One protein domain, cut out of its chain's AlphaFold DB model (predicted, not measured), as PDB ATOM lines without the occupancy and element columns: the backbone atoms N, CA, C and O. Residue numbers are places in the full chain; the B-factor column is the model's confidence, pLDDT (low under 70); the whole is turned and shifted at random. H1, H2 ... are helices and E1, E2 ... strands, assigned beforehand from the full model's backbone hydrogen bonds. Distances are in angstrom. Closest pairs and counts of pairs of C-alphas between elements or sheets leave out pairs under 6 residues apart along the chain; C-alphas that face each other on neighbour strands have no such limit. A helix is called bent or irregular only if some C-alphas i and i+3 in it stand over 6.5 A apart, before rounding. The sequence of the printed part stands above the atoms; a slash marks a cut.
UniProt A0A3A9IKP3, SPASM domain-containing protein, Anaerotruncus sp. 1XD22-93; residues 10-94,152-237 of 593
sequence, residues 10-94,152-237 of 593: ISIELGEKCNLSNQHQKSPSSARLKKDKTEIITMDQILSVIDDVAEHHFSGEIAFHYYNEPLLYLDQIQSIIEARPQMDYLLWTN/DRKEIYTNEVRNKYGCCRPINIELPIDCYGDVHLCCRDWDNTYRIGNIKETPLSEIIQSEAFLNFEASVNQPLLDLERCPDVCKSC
ATOM      1  N   ILE A  10     214.444 137.629  93.554       94.25
ATOM      2  CA  ILE A  10     213.200 138.380  93.713       94.25
ATOM      3  C   ILE A  10     212.737 138.753  92.316       94.25
ATOM      4  O   ILE A  10     213.386 139.527  91.613       94.25
ATOM      5  N   SER A  11     211.633 138.145  91.905       94.94
ATOM      6  CA  SER A  11     211.104 138.240  90.549       94.94
ATOM      7  C   SER A  11     209.956 139.236  90.518       94.94
ATOM      8  O   SER A  11     208.961 139.038  91.202       94.94
ATOM      9  N   ILE A  12     210.077 140.306  89.736       96.75
ATOM     10  CA  ILE A  12     209.096 141.390  89.654       96.75
ATOM     11  C   ILE A  12     208.523 141.446  88.238       96.75
ATOM     12  O   ILE A  12     209.189 141.852  87.286       96.75
ATOM     13  N   GLU A  13     207.262 141.060  88.078       94.56
ATOM     14  CA  GLU A  13     206.574 141.113  86.790       94.56
ATOM     15  C   GLU A  13     206.218 142.561  86.428       94.56
ATOM     16  O   GLU A  13     205.332 143.170  87.019       94.56
ATOM     17  N   LEU A  14     206.869 143.127  85.409       91.94
ATOM     18  CA  LEU A  14     206.627 144.520  84.998       91.94
ATOM     19  C   LEU A  14     205.300 144.723  84.242       91.94
ATOM     20  O   LEU A  14     204.792 145.839  84.133       91.94
ATOM     21  N   GLY A  15     204.716 143.651  83.708       88.75
ATOM     22  CA  GLY A  15     203.423 143.680  83.032       88.75
ATOM     23  C   GLY A  15     203.071 142.339  82.397       88.75
ATOM     24  O   GLY A  15     203.916 141.473  82.280       88.75
ATOM     25  N   GLU A  16     201.826 142.165  81.952       86.00
ATOM     26  CA  GLU A  16     201.279 140.841  81.588       86.00
ATOM     27  C   GLU A  16     201.710 140.290  80.213       86.00
ATOM     28  O   GLU A  16     201.307 139.192  79.822       86.00
ATOM     29  N   LYS A  17     202.428 141.069  79.393       87.88
ATOM     30  CA  LYS A  17     202.617 140.724  77.978       87.88
ATOM     31  C   LYS A  17     203.749 139.715  77.789       87.88
ATOM     32  O   LYS A  17     204.850 139.894  78.295       87.88
ATOM     33  N   CYS A  18     203.488 138.714  76.953       86.44
ATOM     34  CA  CYS A  18     204.483 137.796  76.410       86.44
ATOM     35  C   CYS A  18     204.209 137.597  74.914       86.44
ATOM     36  O   CYS A  18     203.076 137.327  74.517       86.44
ATOM     37  N   ASN A  19     205.232 137.727  74.069       86.31
ATOM     38  CA  ASN A  19     205.131 137.560  72.611       86.31
ATOM     39  C   ASN A  19     204.796 136.117  72.182       86.31
ATOM     40  O   ASN A  19     204.324 135.913  71.066       86.31
ATOM     41  N   LEU A  20     204.981 135.133  73.069       82.38
ATOM     42  CA  LEU A  20     204.649 133.723  72.836       82.38
ATOM     43  C   LEU A  20     203.330 133.280  73.494       82.38
ATOM     44  O   LEU A  20     202.986 132.098  73.448       82.38
ATOM     45  N   SER A  21     202.544 134.204  74.064       75.56
ATOM     46  CA  SER A  21     201.323 133.873  74.821       75.56
ATOM     47  C   SER A  21     200.317 133.017  74.041       75.56
ATOM     48  O   SER A  21     199.682 132.137  74.612       75.56
ATOM     49  N   ASN A  22     200.192 133.239  72.728       69.00
ATOM     50  CA  ASN A  22     199.266 132.499  71.862       69.00
ATOM     51  C   ASN A  22     199.775 131.100  71.477       69.00
ATOM     52  O   ASN A  22     198.992 130.267  71.028       69.00
ATOM     53  N   GLN A  23     201.077 130.853  71.624       67.25
ATOM     54  CA  GLN A  23     201.719 129.574  71.315       67.25
ATOM     55  C   GLN A  23     201.841 128.696  72.574       67.25
ATOM     56  O   GLN A  23     201.886 127.475  72.477       67.25
ATOM     57  N   HIS A  24     201.823 129.304  73.765       67.62
ATOM     58  CA  HIS A  24     201.955 128.623  75.053       67.62
ATOM     59  C   HIS A  24     200.589 128.367  75.701       67.62
ATOM     60  O   HIS A  24     200.225 128.988  76.701       67.62
ATOM     61  N   GLN A  25     199.822 127.414  75.161       62.84
ATOM     62  CA  GLN A  25     198.486 127.092  75.688       62.84
ATOM     63  C   GLN A  25     198.499 126.574  77.137       62.84
ATOM     64  O   GLN A  25     197.501 126.744  77.837       62.84
ATOM     65  N   LYS A  26     199.621 126.012  77.604       64.88
ATOM     66  CA  LYS A  26     199.830 125.537  78.984       64.88
ATOM     67  C   LYS A  26     200.245 126.643  79.973       64.88
ATOM     68  O   LYS A  26     200.265 126.411  81.178       64.88
ATOM     69  N   SER A  27     200.551 127.856  79.493       67.12
ATOM     70  CA  SER A  27     200.905 128.987  80.365       67.12
ATOM     71  C   SER A  27     199.666 129.555  81.070       67.12
ATOM     72  O   SER A  27     198.657 129.843  80.407       67.12
ATOM     73  N   PRO A  28     199.726 129.791  82.392       66.62
ATOM     74  CA  PRO A  28     198.608 130.338  83.143       66.62
ATOM     75  C   PRO A  28     198.381 131.833  82.893       66.62
ATOM     76  O   PRO A  28     197.349 132.344  83.316       66.62
ATOM     77  N   SER A  29     199.250 132.533  82.149       69.31
ATOM     78  CA  SER A  29     199.052 133.958  81.817       69.31
ATOM     79  C   SER A  29     197.707 134.246  81.144       69.31
ATOM     80  O   SER A  29     197.122 135.305  81.341       69.31
ATOM     81  N   SER A  30     197.181 133.282  80.381       64.06
ATOM     82  CA  SER A  30     195.857 133.360  79.747       64.06
ATOM     83  C   SER A  30     194.685 133.006  80.675       64.06
ATOM     84  O   SER A  30     193.543 133.323  80.350       64.06
ATOM     85  N   ALA A  31     194.953 132.326  81.792       62.94
ATOM     86  CA  ALA A  31     193.956 131.807  82.731       62.94
ATOM     87  C   ALA A  31     193.883 132.599  84.048       62.94
ATOM     88  O   ALA A  31     192.876 132.498  84.746       62.94
ATOM     89  N   ARG A  32     194.914 133.392  84.381       68.75
ATOM     90  CA  ARG A  32     194.937 134.249  85.571       68.75
ATOM     91  C   ARG A  32     193.750 135.211  85.520       68.75
ATOM     92  O   ARG A  32     193.664 136.070  84.641       68.75
ATOM     93  N   LEU A  33     192.803 135.035  86.442       57.66
ATOM     94  CA  LEU A  33     191.627 135.893  86.530       57.66
ATOM     95  C   LEU A  33     192.085 137.321  86.835       57.66
ATOM     96  O   LEU A  33     192.788 137.561  87.816       57.66
ATOM     97  N   LYS A  34     191.643 138.287  86.024       60.50
ATOM     98  CA  LYS A  34     191.769 139.712  86.351       60.50
ATOM     99  C   LYS A  34     190.828 140.013  87.512       60.50
ATOM    100  O   LYS A  34     189.678 140.380  87.296       60.50
ATOM    101  N   LYS A  35     191.290 139.767  88.740       55.75
ATOM    102  CA  LYS A  35     190.544 139.985  89.986       55.75
ATOM    103  C   LYS A  35     190.344 141.488  90.212       55.75
ATOM    104  O   LYS A  35     191.081 142.044  91.003       55.75
ATOM    105  N   ASP A  36     189.463 142.169  89.473       54.59
ATOM    106  CA  ASP A  36     189.122 143.612  89.579       54.59
ATOM    107  C   ASP A  36     190.301 144.623  89.635       54.59
ATOM    108  O   ASP A  36     190.102 145.830  89.786       54.59
ATOM    109  N   LYS A  37     191.544 144.160  89.463       62.97
ATOM    110  CA  LYS A  37     192.784 144.928  89.550       62.97
ATOM    111  C   LYS A  37     193.129 145.475  88.175       62.97
ATOM    112  O   LYS A  37     193.385 144.728  87.232       62.97
ATOM    113  N   THR A  38     193.119 146.796  88.057       65.25
ATOM    114  CA  THR A  38     193.381 147.498  86.792       65.25
ATOM    115  C   THR A  38     194.698 148.266  86.796       65.25
ATOM    116  O   THR A  38     195.210 148.583  85.726       65.25
ATOM    117  N   GLU A  39     195.273 148.531  87.969       82.56
ATOM    118  CA  GLU A  39     196.481 149.340  88.111       82.56
ATOM    119  C   GLU A  39     197.717 148.456  88.318       82.56
ATOM    120  O   GLU A  39     197.802 147.710  89.296       82.56
ATOM    121  N   ILE A  40     198.674 148.542  87.393       90.25
ATOM    122  CA  ILE A  40     199.973 147.855  87.469       90.25
ATOM    123  C   ILE A  40     200.891 148.592  88.460       90.25
ATOM    124  O   ILE A  40     200.683 149.773  88.735       90.25
ATOM    125  N   ILE A  41     201.865 147.894  89.042       92.50
ATOM    126  CA  ILE A  41     202.886 148.486  89.917       92.50
ATOM    127  C   ILE A  41     203.663 149.610  89.216       92.50
ATOM    128  O   ILE A  41     203.983 149.532  88.029       92.50
ATOM    129  N   THR A  42     203.958 150.681  89.951       94.62
ATOM    130  CA  THR A  42     204.702 151.833  89.426       94.62
ATOM    131  C   THR A  42     206.211 151.635  89.549       94.62
ATOM    132  O   THR A  42     206.685 150.796  90.313       94.62
ATOM    133  N   MET A  43     206.986 152.454  88.830       94.75
ATOM    134  CA  MET A  43     208.446 152.475  88.966       94.75
ATOM    135  C   MET A  43     208.883 152.717  90.417       94.75
ATOM    136  O   MET A  43     209.732 151.998  90.928       94.75
ATOM    137  N   ASP A  44     208.259 153.679  91.098       95.88
ATOM    138  CA  ASP A  44     208.590 154.008  92.488       95.88
ATOM    139  C   ASP A  44     208.320 152.831  93.434       95.88
ATOM    140  O   ASP A  44     209.099 152.584  94.348       95.88
ATOM    141  N   GLN A  45     207.251 152.063  93.190       96.50
ATOM    142  CA  GLN A  45     206.951 150.854  93.961       96.50
ATOM    143  C   GLN A  45     208.003 149.765  93.735       96.50
ATOM    144  O   GLN A  45     208.428 149.122  94.690       96.50
ATOM    145  N   ILE A  46     208.468 149.586  92.495       97.19
ATOM    146  CA  ILE A  46     209.536 148.629  92.173       97.19
ATOM    147  C   ILE A  46     210.844 149.031  92.860       97.19
ATOM    148  O   ILE A  46     211.479 148.201  93.507       97.19
ATOM    149  N   LEU A  47     211.231 150.305  92.764       97.81
ATOM    150  CA  LEU A  47     212.435 150.816  93.421       97.81
ATOM    151  C   LEU A  47     212.342 150.684  94.945       97.81
ATOM    152  O   LEU A  47     213.316 150.281  95.569       97.81
ATOM    153  N   SER A  48     211.164 150.930  95.528       97.50
ATOM    154  CA  SER A  48     210.932 150.734  96.961       97.50
ATOM    155  C   SER A  48     211.101 149.277  97.390       97.50
ATOM    156  O   SER A  48     211.618 149.044  98.475       97.50
ATOM    157  N   VAL A  49     210.685 148.302  96.572       97.50
ATOM    158  CA  VAL A  49     210.928 146.876  96.860       97.50
ATOM    159  C   VAL A  49     212.422 146.566  96.817       97.50
ATOM    160  O   VAL A  49     212.919 145.869  97.695       97.50
ATOM    161  N   ILE A  50     213.142 147.091  95.821       97.94
ATOM    162  CA  ILE A  50     214.591 146.883  95.681       97.94
ATOM    163  C   ILE A  50     215.352 147.477  96.875       97.94
ATOM    164  O   ILE A  50     216.265 146.840  97.398       97.94
ATOM    165  N   ASP A  51     214.962 148.669  97.325       97.62
ATOM    166  CA  ASP A  51     215.554 149.310  98.501       97.62
ATOM    167  C   ASP A  51     215.264 148.513  99.778       97.62
ATOM    168  O   ASP A  51     216.181 148.217 100.541       97.62
ATOM    169  N   ASP A  52     214.012 148.087  99.964       97.12
ATOM    170  CA  ASP A  52     213.586 147.298 101.120       97.12
ATOM    171  C   ASP A  52     214.382 145.989 101.239       97.12
ATOM    172  O   ASP A  52     214.899 145.661 102.306       97.12
ATOM    173  N   VAL A  53     214.573 145.254 100.142       95.50
ATOM    174  CA  VAL A  53     215.311 143.979 100.189       95.50
ATOM    175  C   VAL A  53     216.809 144.197 100.405       95.50
ATOM    176  O   VAL A  53     217.437 143.428 101.136       95.50
ATOM    177  N   ALA A  54     217.378 145.266  99.836       94.19
ATOM    178  CA  ALA A  54     218.782 145.623 100.017       94.19
ATOM    179  C   ALA A  54     219.102 145.987 101.478       94.19
ATOM    180  O   ALA A  54     220.159 145.618 101.990       94.19
ATOM    181  N   GLU A  55     218.178 146.657 102.175       95.81
ATOM    182  CA  GLU A  55     218.306 146.973 103.606       95.81
ATOM    183  C   GLU A  55     218.180 145.732 104.512       95.81
ATOM    184  O   GLU A  55     218.672 145.738 105.641       95.81
ATOM    185  N   HIS A  56     217.586 144.647 104.009       94.19
ATOM    186  CA  HIS A  56     217.274 143.426 104.760       94.19
ATOM    187  C   HIS A  56     218.095 142.207 104.291       94.19
ATOM    188  O   HIS A  56     217.576 141.097 104.141       94.19
ATOM    189  N   HIS A  57     219.401 142.419 104.094       88.31
ATOM    190  CA  HIS A  57     220.422 141.391 103.823       88.31
ATOM    191  C   HIS A  57     220.192 140.531 102.567       88.31
ATOM    192  O   HIS A  57     220.708 139.414 102.485       88.31
ATOM    193  N   PHE A  58     219.450 141.026 101.575       89.50
ATOM    194  CA  PHE A  58     219.356 140.348 100.287       89.50
ATOM    195  C   PHE A  58     220.689 140.427  99.535       89.50
ATOM    196  O   PHE A  58     221.246 141.507  99.341       89.50
ATOM    197  N   SER A  59     221.189 139.278  99.083       83.75
ATOM    198  CA  SER A  59     222.411 139.170  98.272       83.75
ATOM    199  C   SER A  59     222.187 138.361  96.989       83.75
ATOM    200  O   SER A  59     223.126 137.760  96.466       83.75
ATOM    201  N   GLY A  60     220.927 138.222  96.576       84.12
ATOM    202  CA  GLY A  60     220.529 137.520  95.362       84.12
ATOM    203  C   GLY A  60     220.370 138.465  94.173       84.12
ATOM    204  O   GLY A  60     220.848 139.598  94.186       84.12
ATOM    205  N   GLU A  61     219.649 138.002  93.156       90.81
ATOM    206  CA  GLU A  61     219.406 138.746  91.923       90.81
ATOM    207  C   GLU A  61     217.964 139.259  91.838       90.81
ATOM    208  O   GLU A  61     217.002 138.551  92.154       90.81
ATOM    209  N   ILE A  62     217.798 140.490  91.355       96.88
ATOM    210  CA  ILE A  62     216.490 141.027  90.976       96.88
ATOM    211  C   ILE A  62     216.190 140.600  89.540       96.88
ATOM    212  O   ILE A  62     216.950 140.902  88.619       96.88
ATOM    213  N   ALA A  63     215.071 139.912  89.337       94.38
ATOM    214  CA  ALA A  63     214.623 139.470  88.025       94.38
ATOM    215  C   ALA A  63     213.316 140.157  87.623       94.38
ATOM    216  O   ALA A  63     212.541 140.594  88.468       94.38
ATOM    217  N   PHE A  64     213.041 140.225  86.319       95.38
ATOM    218  CA  PHE A  64     211.876 140.950  85.779       95.38
ATOM    219  C   PHE A  64     210.829 140.043  85.120       95.38
ATOM    220  O   PHE A  64     210.067 140.476  84.246       95.38
ATOM    221  N   HIS A  65     210.841 138.762  85.494       90.06
ATOM    222  CA  HIS A  65     210.012 137.719  84.902       90.06
ATOM    223  C   HIS A  65     209.017 137.153  85.914       90.06
ATOM    224  O   HIS A  65     209.313 137.052  87.097       90.06
ATOM    225  N   TYR A  66     207.856 136.732  85.428       89.19
ATOM    226  CA  TYR A  66     206.984 135.777  86.109       89.19
ATOM    227  C   TYR A  66     206.269 134.915  85.064       89.19
ATOM    228  O   TYR A  66     206.650 133.765  84.843       89.19
ATOM    229  N   TYR A  67     205.319 135.500  84.326       87.50
ATOM    230  CA  TYR A  67     204.740 134.896  83.117       87.50
ATOM    231  C   TYR A  67     204.803 135.811  81.880       87.50
ATOM    232  O   TYR A  67     204.254 135.481  80.821       87.50
ATOM    233  N   ASN A  68     205.485 136.945  82.005       89.88
ATOM    234  CA  ASN A  68     205.740 137.927  80.958       89.88
ATOM    235  C   ASN A  68     207.015 137.627  80.154       89.88
ATOM    236  O   ASN A  68     207.810 136.766  80.521       89.88
ATOM    237  N   GLU A  69     207.215 138.365  79.059       93.75
ATOM    238  CA  GLU A  69     208.516 138.453  78.383       93.75
ATOM    239  C   GLU A  69     209.221 139.756  78.799       93.75
ATOM    240  O   GLU A  69     208.768 140.834  78.392       93.75
ATOM    241  N   PRO A  70     210.322 139.698  79.574       95.31
ATOM    242  CA  PRO A  70     210.998 140.897  80.069       95.31
ATOM    243  C   PRO A  70     211.544 141.813  78.974       95.31
ATOM    244  O   PRO A  70     211.509 143.030  79.136       95.31
ATOM    245  N   LEU A  71     211.988 141.277  77.830       96.38
ATOM    246  CA  LEU A  71     212.550 142.099  76.749       96.38
ATOM    247  C   LEU A  71     211.523 143.031  76.083       96.38
ATOM    248  O   LEU A  71     211.913 143.986  75.416       96.38
ATOM    249  N   LEU A  72     210.216 142.827  76.298       95.94
ATOM    250  CA  LEU A  72     209.186 143.803  75.907       95.94
ATOM    251  C   LEU A  72     209.218 145.088  76.753       95.94
ATOM    252  O   LEU A  72     208.614 146.085  76.362       95.94
ATOM    253  N   TYR A  73     209.902 145.053  77.895       96.19
ATOM    254  CA  TYR A  73     209.987 146.120  78.892       96.19
ATOM    255  C   TYR A  73     211.434 146.609  79.080       96.19
ATOM    256  O   TYR A  73     211.757 147.193  80.112       96.19
ATOM    257  N   LEU A  74     212.310 146.376  78.093       96.31
ATOM    258  CA  LEU A  74     213.750 146.633  78.198       96.31
ATOM    259  C   LEU A  74     214.075 148.069  78.636       96.31
ATOM    260  O   LEU A  74     214.853 148.238  79.568       96.31
ATOM    261  N   ASP A  75     213.436 149.085  78.050       96.62
ATOM    262  CA  ASP A  75     213.681 150.495  78.402       96.62
ATOM    263  C   ASP A  75     213.395 150.781  79.891       96.62
ATOM    264  O   ASP A  75     214.119 151.521  80.565       96.62
ATOM    265  N   GLN A  76     212.341 150.159  80.433       96.69
ATOM    266  CA  GLN A  76     211.987 150.276  81.846       96.69
ATOM    267  C   GLN A  76     213.002 149.541  82.727       96.69
ATOM    268  O   GLN A  76     213.428 150.087  83.740       96.69
ATOM    269  N   ILE A  77     213.429 148.341  82.324       97.69
ATOM    270  CA  ILE A  77     214.463 147.568  83.024       97.69
ATOM    271  C   ILE A  77     215.778 148.351  83.083       97.69
ATOM    272  O   ILE A  77     216.364 148.471  84.154       97.69
ATOM    273  N   GLN A  78     216.212 148.941  81.967       97.75
ATOM    274  CA  GLN A  78     217.424 149.763  81.921       97.75
ATOM    275  C   GLN A  78     217.336 150.938  82.897       97.75
ATOM    276  O   GLN A  78     218.262 151.156  83.673       97.75
ATOM    277  N   SER A  79     216.185 151.613  82.945       97.81
ATOM    278  CA  SER A  79     215.945 152.709  83.890       97.81
ATOM    279  C   SER A  79     216.007 152.254  85.361       97.81
ATOM    280  O   SER A  79     216.472 153.005  86.217       97.81
ATOM    281  N   ILE A  80     215.560 151.029  85.676       98.00
ATOM    282  CA  ILE A  80     215.653 150.446  87.030       98.00
ATOM    283  C   ILE A  80     217.111 150.153  87.396       98.00
ATOM    284  O   ILE A  80     217.553 150.532  88.480       98.00
ATOM    285  N   ILE A  81     217.855 149.507  86.493       98.00
ATOM    286  CA  ILE A  81     219.269 149.158  86.696       98.00
ATOM    287  C   ILE A  81     220.108 150.425  86.884       98.00
ATOM    288  O   ILE A  81     220.927 150.501  87.796       98.00
ATOM    289  N   GLU A  82     219.865 151.458  86.073       97.69
ATOM    290  CA  GLU A  82     220.524 152.761  86.211       97.69
ATOM    291  C   GLU A  82     220.225 153.432  87.559       97.69
ATOM    292  O   GLU A  82     221.098 154.085  88.133       97.69
ATOM    293  N   ALA A  83     219.009 153.265  88.086       97.81
ATOM    294  CA  ALA A  83     218.621 153.827  89.373       97.81
ATOM    295  C   ALA A  83     219.222 153.072  90.572       97.81
ATOM    296  O   ALA A  83     219.387 153.681  91.633       97.81
ATOM    297  N   ARG A  84     219.517 151.770  90.443       97.44
ATOM    298  CA  ARG A  84     220.020 150.904  91.531       97.44
ATOM    299  C   ARG A  84     221.179 149.992  91.080       97.44
ATOM    300  O   ARG A  84     221.121 148.778  91.260       97.44
ATOM    301  N   PRO A  85     222.287 150.558  90.569       96.44
ATOM    302  CA  PRO A  85     223.373 149.790  89.954       96.44
ATOM    303  C   PRO A  85     224.149 148.897  90.934       96.44
ATOM    304  O   PRO A  85     224.989 148.114  90.508       96.44
ATOM    305  N   GLN A  86     223.921 149.044  92.242       92.00
ATOM    306  CA  GLN A  86     224.540 148.217  93.275       92.00
ATOM    307  C   GLN A  86     223.947 146.804  93.382       92.00
ATOM    308  O   GLN A  86     224.528 145.973  94.072       92.00
ATOM    309  N   MET A  87     222.786 146.557  92.771       94.88
ATOM    310  CA  MET A  87     222.123 145.254  92.807       94.88
ATOM    311  C   MET A  87     222.585 144.373  91.650       94.88
ATOM    312  O   MET A  87     222.885 144.868  90.564       94.88
ATOM    313  N   ASP A  88     222.566 143.058  91.861       94.62
ATOM    314  CA  ASP A  88     222.717 142.092  90.778       94.62
ATOM    315  C   ASP A  88     221.358 141.833  90.107       94.62
ATOM    316  O   ASP A  88     220.321 141.728  90.769       94.62
ATOM    317  N   TYR A  89     221.356 141.743  88.775       95.69
ATOM    318  CA  TYR A  89     220.140 141.615  87.969       95.69
ATOM    319  C   TYR A  89     220.163 140.374  87.081       95.69
ATOM    320  O   TYR A  89     221.125 140.158  86.341       95.69
ATOM    321  N   LEU A  90     219.057 139.630  87.085       92.62
ATOM    322  CA  LEU A  90     218.838 138.443  86.261       92.62
ATOM    323  C   LEU A  90     217.857 138.746  85.119       92.62
ATOM    324  O   LEU A  90     216.712 139.153  85.338       92.62
ATOM    325  N   LEU A  91     218.270 138.452  83.885       94.69
ATOM    326  CA  LEU A  91     217.372 138.405  82.730       94.69
ATOM    327  C   LEU A  91     216.978 136.960  82.420       94.69
ATOM    328  O   LEU A  91     217.785 136.198  81.898       94.69
ATOM    329  N   TRP A  92     215.715 136.598  82.646       91.38
ATOM    330  CA  TRP A  92     215.150 135.346  82.138       91.38
ATOM    331  C   TRP A  92     214.216 135.634  80.960       91.38
ATOM    332  O   TRP A  92     213.145 136.203  81.142       91.38
ATOM    333  N   THR A  93     214.609 135.252  79.745       92.12
ATOM    334  CA  THR A  93     213.890 135.588  78.500       92.12
ATOM    335  C   THR A  93     213.615 134.354  77.639       92.12
ATOM    336  O   THR A  93     214.335 133.357  77.712       92.12
ATOM    337  N   ASN A  94     212.587 134.406  76.785       89.44
ATOM    338  CA  ASN A  94     212.401 133.425  75.709       89.44
ATOM    339  C   ASN A  94     213.365 133.625  74.522       89.44
ATOM    340  O   ASN A  94     213.476 132.764  73.650       89.44
ATOM    341  N   ASP A 152     202.256 121.432  82.495       67.19
ATOM    342  CA  ASP A 152     200.888 121.937  82.605       67.19
ATOM    343  C   ASP A 152     200.677 122.574  83.981       67.19
ATOM    344  O   ASP A 152     200.527 121.899  85.002       67.19
ATOM    345  N   ARG A 153     200.730 123.906  84.014       73.69
ATOM    346  CA  ARG A 153     200.513 124.679  85.240       73.69
ATOM    347  C   ARG A 153     199.048 125.028  85.454       73.69
ATOM    348  O   ARG A 153     198.689 125.353  86.583       73.69
ATOM    349  N   LYS A 154     198.197 124.972  84.424       74.56
ATOM    350  CA  LYS A 154     196.784 125.371  84.536       74.56
ATOM    351  C   LYS A 154     196.006 124.414  85.422       74.56
ATOM    352  O   LYS A 154     195.183 124.850  86.219       74.56
ATOM    353  N   GLU A 155     196.317 123.130  85.325       75.12
ATOM    354  CA  GLU A 155     195.605 122.091  86.063       75.12
ATOM    355  C   GLU A 155     196.073 121.936  87.517       75.12
ATOM    356  O   GLU A 155     195.539 121.099  88.237       75.12
ATOM    357  N   ILE A 156     197.038 122.735  87.996       80.00
ATOM    358  CA  ILE A 156     197.634 122.525  89.325       80.00
ATOM    359  C   ILE A 156     196.613 122.569  90.469       80.00
ATOM    360  O   ILE A 156     196.746 121.803  91.414       80.00
ATOM    361  N   TYR A 157     195.570 123.398  90.380       77.38
ATOM    362  CA  TYR A 157     194.528 123.498  91.415       77.38
ATOM    363  C   TYR A 157     193.435 122.430  91.295       77.38
ATOM    364  O   TYR A 157     192.642 122.250  92.215       77.38
ATOM    365  N   THR A 158     193.370 121.733  90.161       77.44
ATOM    366  CA  THR A 158     192.377 120.686  89.880       77.44
ATOM    367  C   THR A 158     192.993 119.290  89.850       77.44
ATOM    368  O   THR A 158     192.276 118.309  89.673       77.44
ATOM    369  N   ASN A 159     194.313 119.190  90.004       71.69
ATOM    370  CA  ASN A 159     195.040 117.936  89.932       71.69
ATOM    371  C   ASN A 159     194.769 117.069  91.174       71.69
ATOM    372  O   ASN A 159     194.880 117.538  92.308       71.69
ATOM    373  N   GLU A 160     194.459 115.787  90.958       73.75
ATOM    374  CA  GLU A 160     194.223 114.795  92.020       73.75
ATOM    375  C   GLU A 160     195.516 114.287  92.681       73.75
ATOM    376  O   GLU A 160     195.468 113.542  93.668       73.75
ATOM    377  N   VAL A 161     196.684 114.675  92.156       66.06
ATOM    378  CA  VAL A 161     197.985 114.367  92.758       66.06
ATOM    379  C   VAL A 161     198.026 114.862  94.203       66.06
ATOM    380  O   VAL A 161     197.667 115.995  94.503       66.06
ATOM    381  N   ARG A 162     198.508 114.003  95.107       71.38
ATOM    382  CA  ARG A 162     198.756 114.347  96.511       71.38
ATOM    383  C   ARG A 162     200.248 114.336  96.791       71.38
ATOM    384  O   ARG A 162     200.798 113.323  97.227       71.38
ATOM    385  N   ASN A 163     200.893 115.462  96.526       71.81
ATOM    386  CA  ASN A 163     202.233 115.739  97.001       71.81
ATOM    387  C   ASN A 163     202.272 115.606  98.523       71.81
ATOM    388  O   ASN A 163     201.438 116.161  99.237       71.81
ATOM    389  N   LYS A 164     203.257 114.862  99.011       65.25
ATOM    390  CA  LYS A 164     203.514 114.697 100.443       65.25
ATOM    391  C   LYS A 164     204.837 115.320 100.859       65.25
ATOM    392  O   LYS A 164     205.147 115.298 102.039       65.25
ATOM    393  N   TYR A 165     205.599 115.865  99.917       63.31
ATOM    394  CA  TYR A 165     206.970 116.318 100.116       63.31
ATOM    395  C   TYR A 165     207.028 117.839 100.151       63.31
ATOM    396  O   TYR A 165     206.417 118.498  99.300       63.31
ATOM    397  N   GLY A 166     207.750 118.391 101.124       69.38
ATOM    398  CA  GLY A 166     207.931 119.834 101.206       69.38
ATOM    399  C   GLY A 166     208.829 120.389 100.103       69.38
ATOM    400  O   GLY A 166     209.325 119.666  99.235       69.38
ATOM    401  N   CYS A 167     208.956 121.711 100.086       76.62
ATOM    402  CA  CYS A 167     209.529 122.464  98.982       76.62
ATOM    403  C   CYS A 167     210.257 123.701  99.509       76.62
ATOM    404  O   CYS A 167     209.665 124.511 100.221       76.62
ATOM    405  N   CYS A 168     211.513 123.877  99.103       73.25
ATOM    406  CA  CYS A 168     212.316 125.039  99.491       73.25
ATOM    407  C   CYS A 168     212.201 126.222  98.512       73.25
ATOM    408  O   CYS A 168     212.590 127.337  98.864       73.25
ATOM    409  N   ARG A 169     211.632 126.019  97.307       75.06
ATOM    410  CA  ARG A 169     211.499 127.073  96.277       75.06
ATOM    411  C   ARG A 169     210.876 128.371  96.798       75.06
ATOM    412  O   ARG A 169     211.492 129.411  96.584       75.06
ATOM    413  N   PRO A 170     209.733 128.325  97.504       69.19
ATOM    414  CA  PRO A 170     209.035 129.525  97.962       69.19
ATOM    415  C   PRO A 170     209.785 130.405  98.959       69.19
ATOM    416  O   PRO A 170     209.351 131.512  99.258       69.19
ATOM    417  N   ILE A 171     210.852 129.875  99.556       72.12
ATOM    418  CA  ILE A 171     211.521 130.484 100.705       72.12
ATOM    419  C   ILE A 171     212.970 130.818 100.380       72.12
ATOM    420  O   ILE A 171     213.473 131.838 100.834       72.12
ATOM    421  N   ASN A 172     213.638 129.965  99.600       69.75
ATOM    422  CA  ASN A 172     215.076 130.064  99.368       69.75
ATOM    423  C   ASN A 172     215.439 130.322  97.905       69.75
ATOM    424  O   ASN A 172     216.572 130.684  97.622       69.75
ATOM    425  N   ILE A 173     214.527 130.115  96.950       70.94
ATOM    426  CA  ILE A 173     214.891 130.170  95.527       70.94
ATOM    427  C   ILE A 173     214.359 131.440  94.896       70.94
ATOM    428  O   ILE A 173     215.142 132.286  94.479       70.94
ATOM    429  N   GLU A 174     213.042 131.582  94.832       85.19
ATOM    430  CA  GLU A 174     212.413 132.668  94.099       85.19
ATOM    431  C   GLU A 174     211.171 133.138  94.842       85.19
ATOM    432  O   GLU A 174     210.296 132.324  95.148       85.19
ATOM    433  N   LEU A 175     211.089 134.447  95.080       91.69
ATOM    434  CA  LEU A 175     209.901 135.117  95.598       91.69
ATOM    435  C   LEU A 175     209.291 135.992  94.487       91.69
ATOM    436  O   LEU A 175     209.813 137.079  94.218       91.69
ATOM    437  N   PRO A 176     208.231 135.525  93.800       94.00
ATOM    438  CA  PRO A 176     207.627 136.270  92.703       94.00
ATOM    439  C   PRO A 176     206.634 137.328  93.188       94.00
ATOM    440  O   PRO A 176     205.843 137.095  94.101       94.00
ATOM    441  N   ILE A 177     206.633 138.465  92.502       95.19
ATOM    442  CA  ILE A 177     205.722 139.591  92.668       95.19
ATOM    443  C   ILE A 177     205.080 139.839  91.309       95.19
ATOM    444  O   ILE A 177     205.781 140.102  90.328       95.19
ATOM    445  N   ASP A 178     203.756 139.735  91.226       93.19
ATOM    446  CA  ASP A 178     203.061 139.977  89.964       93.19
ATOM    447  C   ASP A 178     202.963 141.468  89.617       93.19
ATOM    448  O   ASP A 178     203.246 142.359  90.425       93.19
ATOM    449  N   CYS A 179     202.500 141.762  88.400       91.69
ATOM    450  CA  CYS A 179     202.381 143.141  87.940       91.69
ATOM    451  C   CYS A 179     201.336 143.961  88.703       91.69
ATOM    452  O   CYS A 179     201.264 145.173  88.524       91.69
ATOM    453  N   TYR A 180     200.516 143.341  89.549       92.19
ATOM    454  CA  TYR A 180     199.558 144.022  90.415       92.19
ATOM    455  C   TYR A 180     200.077 144.205  91.848       92.19
ATOM    456  O   TYR A 180     199.405 144.849  92.663       92.19
ATOM    457  N   GLY A 181     201.283 143.712  92.133       92.50
ATOM    458  CA  GLY A 181     201.986 143.830  93.402       92.50
ATOM    459  C   GLY A 181     201.686 142.704  94.384       92.50
ATOM    460  O   GLY A 181     202.118 142.791  95.531       92.50
ATOM    461  N   ASP A 182     200.927 141.681  93.989       93.12
ATOM    462  CA  ASP A 182     200.713 140.520  94.845       93.12
ATOM    463  C   ASP A 182     202.000 139.705  94.946       93.12
ATOM    464  O   ASP A 182     202.654 139.431  93.942       93.12
ATOM    465  N   VAL A 183     202.343 139.294  96.165       94.44
ATOM    466  CA  VAL A 183     203.460 138.377  96.403       94.44
ATOM    467  C   VAL A 183     202.922 136.951  96.329       94.44
ATOM    468  O   VAL A 183     201.914 136.630  96.966       94.44
ATOM    469  N   HIS A 184     203.576 136.114  95.531       92.94
ATOM    470  CA  HIS A 184     203.190 134.730  95.274       92.94
ATOM    471  C   HIS A 184     204.088 133.754  96.024       92.94
ATOM    472  O   HIS A 184     205.241 134.053  96.331       92.94
ATOM    473  N   LEU A 185     203.586 132.540  96.254       90.94
ATOM    474  CA  LEU A 185     204.377 131.497  96.903       90.94
ATOM    475  C   LEU A 185     205.490 130.970  95.989       90.94
ATOM    476  O   LEU A 185     206.580 130.679  96.453       90.94
ATOM    477  N   CYS A 186     205.230 130.782  94.695       87.56
ATOM    478  CA  CYS A 186     206.245 130.374  93.716       87.56
ATOM    479  C   CYS A 186     205.730 130.511  92.276       87.56
ATOM    480  O   CYS A 186     204.562 130.815  92.033       87.56
ATOM    481  N   CYS A 187     206.571 130.154  91.304       82.19
ATOM    482  CA  CYS A 187     206.240 130.089  89.876       82.19
ATOM    483  C   CYS A 187     205.115 129.103  89.484       82.19
ATOM    484  O   CYS A 187     204.801 128.976  88.296       82.19
ATOM    485  N   ARG A 188     204.524 128.371  90.438       85.25
ATOM    486  CA  ARG A 188     203.352 127.495  90.253       85.25
ATOM    487  C   ARG A 188     202.060 128.086  90.831       85.25
ATOM    488  O   ARG A 188     200.977 127.671  90.431       85.25
ATOM    489  N   ASP A 189     202.174 129.047  91.742       88.00
ATOM    490  CA  ASP A 189     201.064 129.663  92.474       88.00
ATOM    491  C   ASP A 189     200.422 130.812  91.679       88.00
ATOM    492  O   ASP A 189     200.316 131.944  92.134       88.00
ATOM    493  N   TRP A 190     200.025 130.541  90.435       85.25
ATOM    494  CA  TRP A 190     199.615 131.591  89.494       85.25
ATOM    495  C   TRP A 190     198.272 132.261  89.799       85.25
ATOM    496  O   TRP A 190     198.059 133.396  89.377       85.25
ATOM    497  N   ASP A 191     197.364 131.578  90.501       85.50
ATOM    498  CA  ASP A 191     196.058 132.120  90.899       85.50
ATOM    499  C   ASP A 191     196.086 132.730  92.312       85.50
ATOM    500  O   ASP A 191     195.105 133.341  92.743       85.50
ATOM    501  N   ASN A 192     197.212 132.600  93.028       87.69
ATOM    502  CA  ASN A 192     197.437 133.162  94.360       87.69
ATOM    503  C   ASN A 192     196.257 132.902  95.311       87.69
ATOM    504  O   ASN A 192     195.615 133.828  95.823       87.69
ATOM    505  N   THR A 193     195.882 131.629  95.462       87.56
ATOM    506  CA  THR A 193     194.739 131.240  96.307       87.56
ATOM    507  C   THR A 193     195.073 131.334  97.794       87.56
ATOM    508  O   THR A 193     194.172 131.497  98.617       87.56
ATOM    509  N   TYR A 194     196.362 131.297  98.138       89.75
ATOM    510  CA  TYR A 194     196.880 131.514  99.483       89.75
ATOM    511  C   TYR A 194     197.622 132.856  99.543       89.75
ATOM    512  O   TYR A 194     198.817 132.946  99.276       89.75
ATOM    513  N   ARG A 195     196.894 133.923  99.888       91.44
ATOM    514  CA  ARG A 195     197.423 135.293  99.878       91.44
ATOM    515  C   ARG A 195     198.382 135.531 101.050       91.44
ATOM    516  O   ARG A 195     197.956 135.489 102.202       91.44
ATOM    517  N   ILE A 196     199.634 135.872 100.746       92.94
ATOM    518  CA  ILE A 196     200.648 136.249 101.753       92.94
ATOM    519  C   ILE A 196     200.837 137.763 101.906       92.94
ATOM    520  O   ILE A 196     201.197 138.215 102.986       92.94
ATOM    521  N   GLY A 197     200.549 138.562 100.875       93.81
ATOM    522  CA  GLY A 197     200.655 140.020 100.960       93.81
ATOM    523  C   GLY A 197     200.626 140.719  99.604       93.81
ATOM    524  O   GLY A 197     200.617 140.067  98.557       93.81
ATOM    525  N   ASN A 198     200.594 142.053  99.630       94.81
ATOM    526  CA  ASN A 198     200.715 142.901  98.447       94.81
ATOM    527  C   ASN A 198     201.632 144.098  98.746       94.81
ATOM    528  O   ASN A 198     201.410 144.824  99.716       94.81
ATOM    529  N   ILE A 199     202.628 144.325  97.890       95.69
ATOM    530  CA  ILE A 199     203.675 145.344  98.081       95.69
ATOM    531  C   ILE A 199     203.161 146.790  98.025       95.69
ATOM    532  O   ILE A 199     203.845 147.713  98.454       95.69
ATOM    533  N   LYS A 200     201.946 147.014  97.511       94.06
ATOM    534  CA  LYS A 200     201.290 148.330  97.535       94.06
ATOM    535  C   LYS A 200     200.702 148.666  98.905       94.06
ATOM    536  O   LYS A 200     200.428 149.831  99.177       94.06
ATOM    537  N   GLU A 201     200.451 147.650  99.725       94.19
ATOM    538  CA  GLU A 201     199.831 147.773 101.046       94.19
ATOM    539  C   GLU A 201     200.877 147.702 102.163       94.19
ATOM    540  O   GLU A 201     200.731 148.357 103.194       94.19
ATOM    541  N   THR A 202     201.916 146.885 101.987       95.81
ATOM    542  CA  THR A 202     202.883 146.552 103.039       95.81
ATOM    543  C   THR A 202     204.263 146.297 102.419       95.81
ATOM    544  O   THR A 202     204.316 145.647 101.374       95.81
ATOM    545  N   PRO A 203     205.371 146.772 103.024       96.50
ATOM    546  CA  PRO A 203     206.725 146.454 102.566       96.50
ATOM    547  C   PRO A 203     206.972 144.944 102.471       96.50
ATOM    548  O   PRO A 203     206.390 144.156 103.224       96.50
ATOM    549  N   LEU A 204     207.848 144.519 101.559       96.00
ATOM    550  CA  LEU A 204     208.109 143.097 101.337       96.00
ATOM    551  C   LEU A 204     208.753 142.451 102.573       96.00
ATOM    552  O   LEU A 204     208.416 141.315 102.914       96.00
ATOM    553  N   SER A 205     209.630 143.182 103.264       94.94
ATOM    554  CA  SER A 205     210.280 142.764 104.514       94.94
ATOM    555  C   SER A 205     209.280 142.465 105.632       94.94
ATOM    556  O   SER A 205     209.472 141.521 106.400       94.94
ATOM    557  N   GLU A 206     208.179 143.213 105.700       95.88
ATOM    558  CA  GLU A 206     207.082 142.971 106.638       95.88
ATOM    559  C   GLU A 206     206.188 141.807 106.182       95.88
ATOM    560  O   GLU A 206     205.758 140.996 107.006       95.88
ATOM    561  N   ILE A 207     205.956 141.652 104.872       95.62
ATOM    562  CA  ILE A 207     205.176 140.534 104.312       95.62
ATOM    563  C   ILE A 207     205.815 139.183 104.661       95.62
ATOM    564  O   ILE A 207     205.109 138.277 105.112       95.62
ATOM    565  N   ILE A 208     207.140 139.045 104.536       93.06
ATOM    566  CA  ILE A 208     207.847 137.797 104.890       93.06
ATOM    567  C   ILE A 208     207.913 137.534 106.404       93.06
ATOM    568  O   ILE A 208     208.312 136.453 106.835       93.06
ATOM    569  N   GLN A 209     207.524 138.505 107.227       92.56
ATOM    570  CA  GLN A 209     207.395 138.356 108.677       92.56
ATOM    571  C   GLN A 209     205.941 138.155 109.117       92.56
ATOM    572  O   GLN A 209     205.685 137.896 110.295       92.56
ATOM    573  N   SER A 210     204.987 138.260 108.190       94.00
ATOM    574  CA  SER A 210     203.572 138.068 108.481       94.00
ATOM    575  C   SER A 210     203.285 136.651 108.978       94.00
ATOM    576  O   SER A 210     203.916 135.672 108.571       94.00
ATOM    577  N   GLU A 211     202.262 136.523 109.823       93.50
ATOM    578  CA  GLU A 211     201.796 135.220 110.304       93.50
ATOM    579  C   GLU A 211     201.426 134.284 109.139       93.50
ATOM    580  O   GLU A 211     201.730 133.093 109.177       93.50
ATOM    581  N   ALA A 212     200.836 134.826 108.068       92.69
ATOM    582  CA  ALA A 212     200.466 134.063 106.878       92.69
ATOM    583  C   ALA A 212     201.682 133.409 106.204       92.69
ATOM    584  O   ALA A 212     201.621 132.226 105.852       92.69
ATOM    585  N   PHE A 213     202.780 134.157 106.055       92.25
ATOM    586  CA  PHE A 213     204.006 133.664 105.434       92.25
ATOM    587  C   PHE A 213     204.779 132.710 106.348       92.25
ATOM    588  O   PHE A 213     205.232 131.666 105.885       92.25
ATOM    589  N   LEU A 214     204.881 133.007 107.648       90.75
ATOM    590  CA  LEU A 214     205.562 132.128 108.606       90.75
ATOM    591  C   LEU A 214     204.830 130.786 108.778       90.75
ATOM    592  O   LEU A 214     205.469 129.735 108.830       90.75
ATOM    593  N   ASN A 215     203.491 130.795 108.801       90.44
ATOM    594  CA  ASN A 215     202.691 129.567 108.824       90.44
ATOM    595  C   ASN A 215     202.855 128.760 107.535       90.44
ATOM    596  O   ASN A 215     202.996 127.535 107.579       90.44
ATOM    597  N   PHE A 216     202.865 129.447 106.392       91.31
ATOM    598  CA  PHE A 216     203.139 128.826 105.105       91.31
ATOM    599  C   PHE A 216     204.517 128.160 105.098       91.31
ATOM    600  O   PHE A 216     204.606 126.960 104.837       91.31
ATOM    601  N   GLU A 217     205.567 128.902 105.442       87.06
ATOM    602  CA  GLU A 217     206.933 128.398 105.496       87.06
ATOM    603  C   GLU A 217     207.031 127.169 106.393       87.06
ATOM    604  O   GLU A 217     207.526 126.136 105.951       87.06
ATOM    605  N   ALA A 218     206.508 127.238 107.618       83.81
ATOM    606  CA  ALA A 218     206.542 126.112 108.544       83.81
ATOM    607  C   ALA A 218     205.816 124.871 107.991       83.81
ATOM    608  O   ALA A 218     206.178 123.746 108.328       83.81
ATOM    609  N   SER A 219     204.806 125.057 107.135       84.69
ATOM    610  CA  SER A 219     204.058 123.956 106.520       84.69
ATOM    611  C   SER A 219     204.770 123.311 105.323       84.69
ATOM    612  O   SER A 219     204.522 122.133 105.047       84.69
ATOM    613  N   VAL A 220     205.659 124.042 104.631       79.31
ATOM    614  CA  VAL A 220     206.304 123.584 103.385       79.31
ATOM    615  C   VAL A 220     207.816 123.392 103.473       79.31
ATOM    616  O   VAL A 220     208.347 122.583 102.717       79.31
ATOM    617  N   ASN A 221     208.512 124.077 104.380       72.19
ATOM    618  CA  ASN A 221     209.973 124.047 104.527       72.19
ATOM    619  C   ASN A 221     210.450 122.880 105.401       72.19
ATOM    620  O   ASN A 221     211.178 123.046 106.378       72.19
ATOM    621  N   GLN A 222     209.962 121.688 105.090       59.47
ATOM    622  CA  GLN A 222     210.216 120.463 105.837       59.47
ATOM    623  C   GLN A 222     210.217 119.274 104.871       59.47
ATOM    624  O   GLN A 222     209.696 119.391 103.766       59.47
ATOM    625  N   PRO A 223     210.786 118.115 105.236       51.44
ATOM    626  CA  PRO A 223     210.857 116.968 104.326       51.44
ATOM    627  C   PRO A 223     209.483 116.522 103.805       51.44
ATOM    628  O   PRO A 223     209.326 116.210 102.622       51.44
ATOM    629  N   LEU A 224     208.475 116.542 104.679       53.72
ATOM    630  CA  LEU A 224     207.088 116.247 104.345       53.72
ATOM    631  C   LEU A 224     206.228 117.490 104.523       53.72
ATOM    632  O   LEU A 224     206.429 118.248 105.464       53.72
ATOM    633  N   LEU A 225     205.250 117.673 103.640       67.69
ATOM    634  CA  LEU A 225     204.245 118.716 103.806       67.69
ATOM    635  C   LEU A 225     203.427 118.455 105.066       67.69
ATOM    636  O   LEU A 225     202.964 117.337 105.301       67.69
ATOM    637  N   ASP A 226     203.137 119.523 105.798       76.25
ATOM    638  CA  ASP A 226     202.033 119.507 106.742       76.25
ATOM    639  C   ASP A 226     200.734 119.548 105.936       76.25
ATOM    640  O   ASP A 226     200.285 120.609 105.509       76.25
ATOM    641  N   LEU A 227     200.151 118.378 105.684       78.25
ATOM    642  CA  LEU A 227     198.954 118.249 104.853       78.25
ATOM    643  C   LEU A 227     197.718 118.943 105.445       78.25
ATOM    644  O   LEU A 227     196.757 119.172 104.709       78.25
ATOM    645  N   GLU A 228     197.722 119.269 106.739       83.88
ATOM    646  CA  GLU A 228     196.625 119.993 107.383       83.88
ATOM    647  C   GLU A 228     196.742 121.498 107.136       83.88
ATOM    648  O   GLU A 228     195.736 122.155 106.865       83.88
ATOM    649  N   ARG A 229     197.964 122.039 107.192       84.75
ATOM    650  CA  ARG A 229     198.213 123.489 107.139       84.75
ATOM    651  C   ARG A 229     198.696 124.008 105.789       84.75
ATOM    652  O   ARG A 229     198.552 125.201 105.532       84.75
ATOM    653  N   CYS A 230     199.277 123.167 104.935       86.81
ATOM    654  CA  CYS A 230     199.889 123.651 103.704       86.81
ATOM    655  C   CYS A 230     198.846 124.113 102.665       86.81
ATOM    656  O   CYS A 230     197.716 123.607 102.644       86.81
ATOM    657  N   PRO A 231     199.205 125.058 101.776       89.75
ATOM    658  CA  PRO A 231     198.331 125.496 100.692       89.75
ATOM    659  C   PRO A 231     197.998 124.369  99.710       89.75
ATOM    660  O   PRO A 231     198.836 123.512  99.417       89.75
ATOM    661  N   ASP A 232     196.800 124.404  99.125       88.62
ATOM    662  CA  ASP A 232     196.352 123.364  98.188       88.62
ATOM    663  C   ASP A 232     197.229 123.285  96.931       88.62
ATOM    664  O   ASP A 232     197.523 122.191  96.454       88.62
ATOM    665  N   VAL A 233     197.770 124.419  96.470       88.38
ATOM    666  CA  VAL A 233     198.739 124.443  95.363       88.38
ATOM    667  C   VAL A 233     199.982 123.597  95.660       88.38
ATOM    668  O   VAL A 233     200.533 122.961  94.764       88.38
ATOM    669  N   CYS A 234     200.409 123.526  96.926       87.44
ATOM    670  CA  CYS A 234     201.539 122.702  97.348       87.44
ATOM    671  C   CYS A 234     201.155 121.220  97.434       87.44
ATOM    672  O   CYS A 234     201.971 120.373  97.060       87.44
ATOM    673  N   LYS A 235     199.923 120.912  97.871       86.62
ATOM    674  CA  LYS A 235     199.370 119.543  97.925       86.62
ATOM    675  C   LYS A 235     199.205 118.937  96.539       86.62
ATOM    676  O   LYS A 235     199.430 117.744  96.389       86.62
ATOM    677  N   SER A 236     198.871 119.743  95.539       86.38
ATOM    678  CA  SER A 236     198.654 119.283  94.164       86.38
ATOM    679  C   SER A 236     199.877 119.458  93.249       86.38
ATOM    680  O   SER A 236     199.822 119.149  92.058       86.38
ATOM    681  N   CYS A 237     201.013 119.919  93.789       82.00
ATOM    682  CA  CYS A 237     202.234 120.148  93.017       82.00
ATOM    683  C   CYS A 237     202.941 118.838  92.631       82.00
ATOM    684  O   CYS A 237     203.315 118.037  93.482       82.00
TER     685      CYS A 237
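This is residues 10 to 94 and 152 to 237 of the 593 residues of the protein "SPASM domain-containing protein" of Anaerotruncus sp. 1XD22-93 (UniProt A0A3A9IKP3). A small, strongly twisted wall of four parallel strands, E3 E2 E1 E4 in order, has H2 over its E3 and E2 part and H1 grazing it, while E4 lies near the middle of the domain. H3 and H7 lie at the far end of the long axis from H2, with H6 also beyond E4, among long links. The printed part has 171 residues, with seven named helices and four named strands in the order E1 H1 E2 H2 E3 H3 H4 E4 H5 H6 H7; the class is mixed, helices and strands, with under half of the residues in named elements. The whole is compact, with a radius of gyration of the C-alphas of 16.0 A and spans of 45 by 39 by 28 A.

The edge strands are E3, residues 88 to 93, and E4, residues 174 to 177; E2, residues 61 to 63, and E1, residues 10 to 12, are inner strands. Within hydrogen-bond range are N 90 and O 62 at 2.9 A for E3 and E2, N 63 and O 10 at 2.9 A for E2 and E1, and N 177 and O 11 at 2.7 A for E1 and E4. H2, residues 70 to 83, is on the sheet at a height of 10.0 A, over E3 and E2, and runs along the strands at 24 degrees to E2 on the local plane; the closest C-alphas of H2 and E3 are those of Pro 70 and Thr 93, 6.2 A apart. H1, residues 43 to 55, only grazes the sheet with residues 46 to 53. E1, H1, E2 and E2, H2, E3 are strand-helix-strand units, parallel neighbour strands joined through a helix, both with right-handed crossovers. H1 and H2 only just touch, with 3 pairs of C-alphas within 8 A, closest at Leu 47 and Ile 80, 7.2 A, at a steep tilt of 60 degrees, the same way. H1 touches H5, residues 204 to 207, with residues 49 to 53 alone, closest C-alphas Val 49 and Leu 204, 6.5 A. H6, residues 211 to 220, is close to but not clearly touching H4, residues 169 to 173, at Ile 171 and Glu 217, whose C-alphas are 7.0 A apart. H3, residues 154 to 157, and H7, residues 232 to 235, only just touch, with 3 pairs of C-alphas within 8 A, closest at Tyr 157 and Val 233, 5.8 A. Every O i to N i+4 pair is within hydrogen-bond range in H1, H4 and H6, against 7 of 10 in H2; H3, H5 and H7 are too short for such a pair.

E1 begins at C-alpha 10, (213.200, 138.380, 93.713), and H7 ends at C-alpha 235, (199.370, 119.543, 97.925). From first to last C-alpha H1 is 18.5 A, H2 17.7 A, E3 16.5 A and H6 14.3 A long. H2 and H3 are irregular: C-alphas 72 and 75 are 8.4 A apart, and C-alphas 154 and 157 are 7.5 A apart.

The two C-alphas farthest apart are those of Glu 82 and Glu 160, 46.6 A. Residues 95 to 151 are not printed, and C-alphas 94 and 152 across the cut are 17.7 A apart. The long links are E1 to H1, H3 to H4, E4 to H5 and H6 to H7; in the link E4 to H5, residues 182 to 183 pair antiparallel with residues 197 to 198. The mean pLDDT of the printed part is 85.5; 28 residues are under 70, among them residues 22 to 38 and 222 to 225.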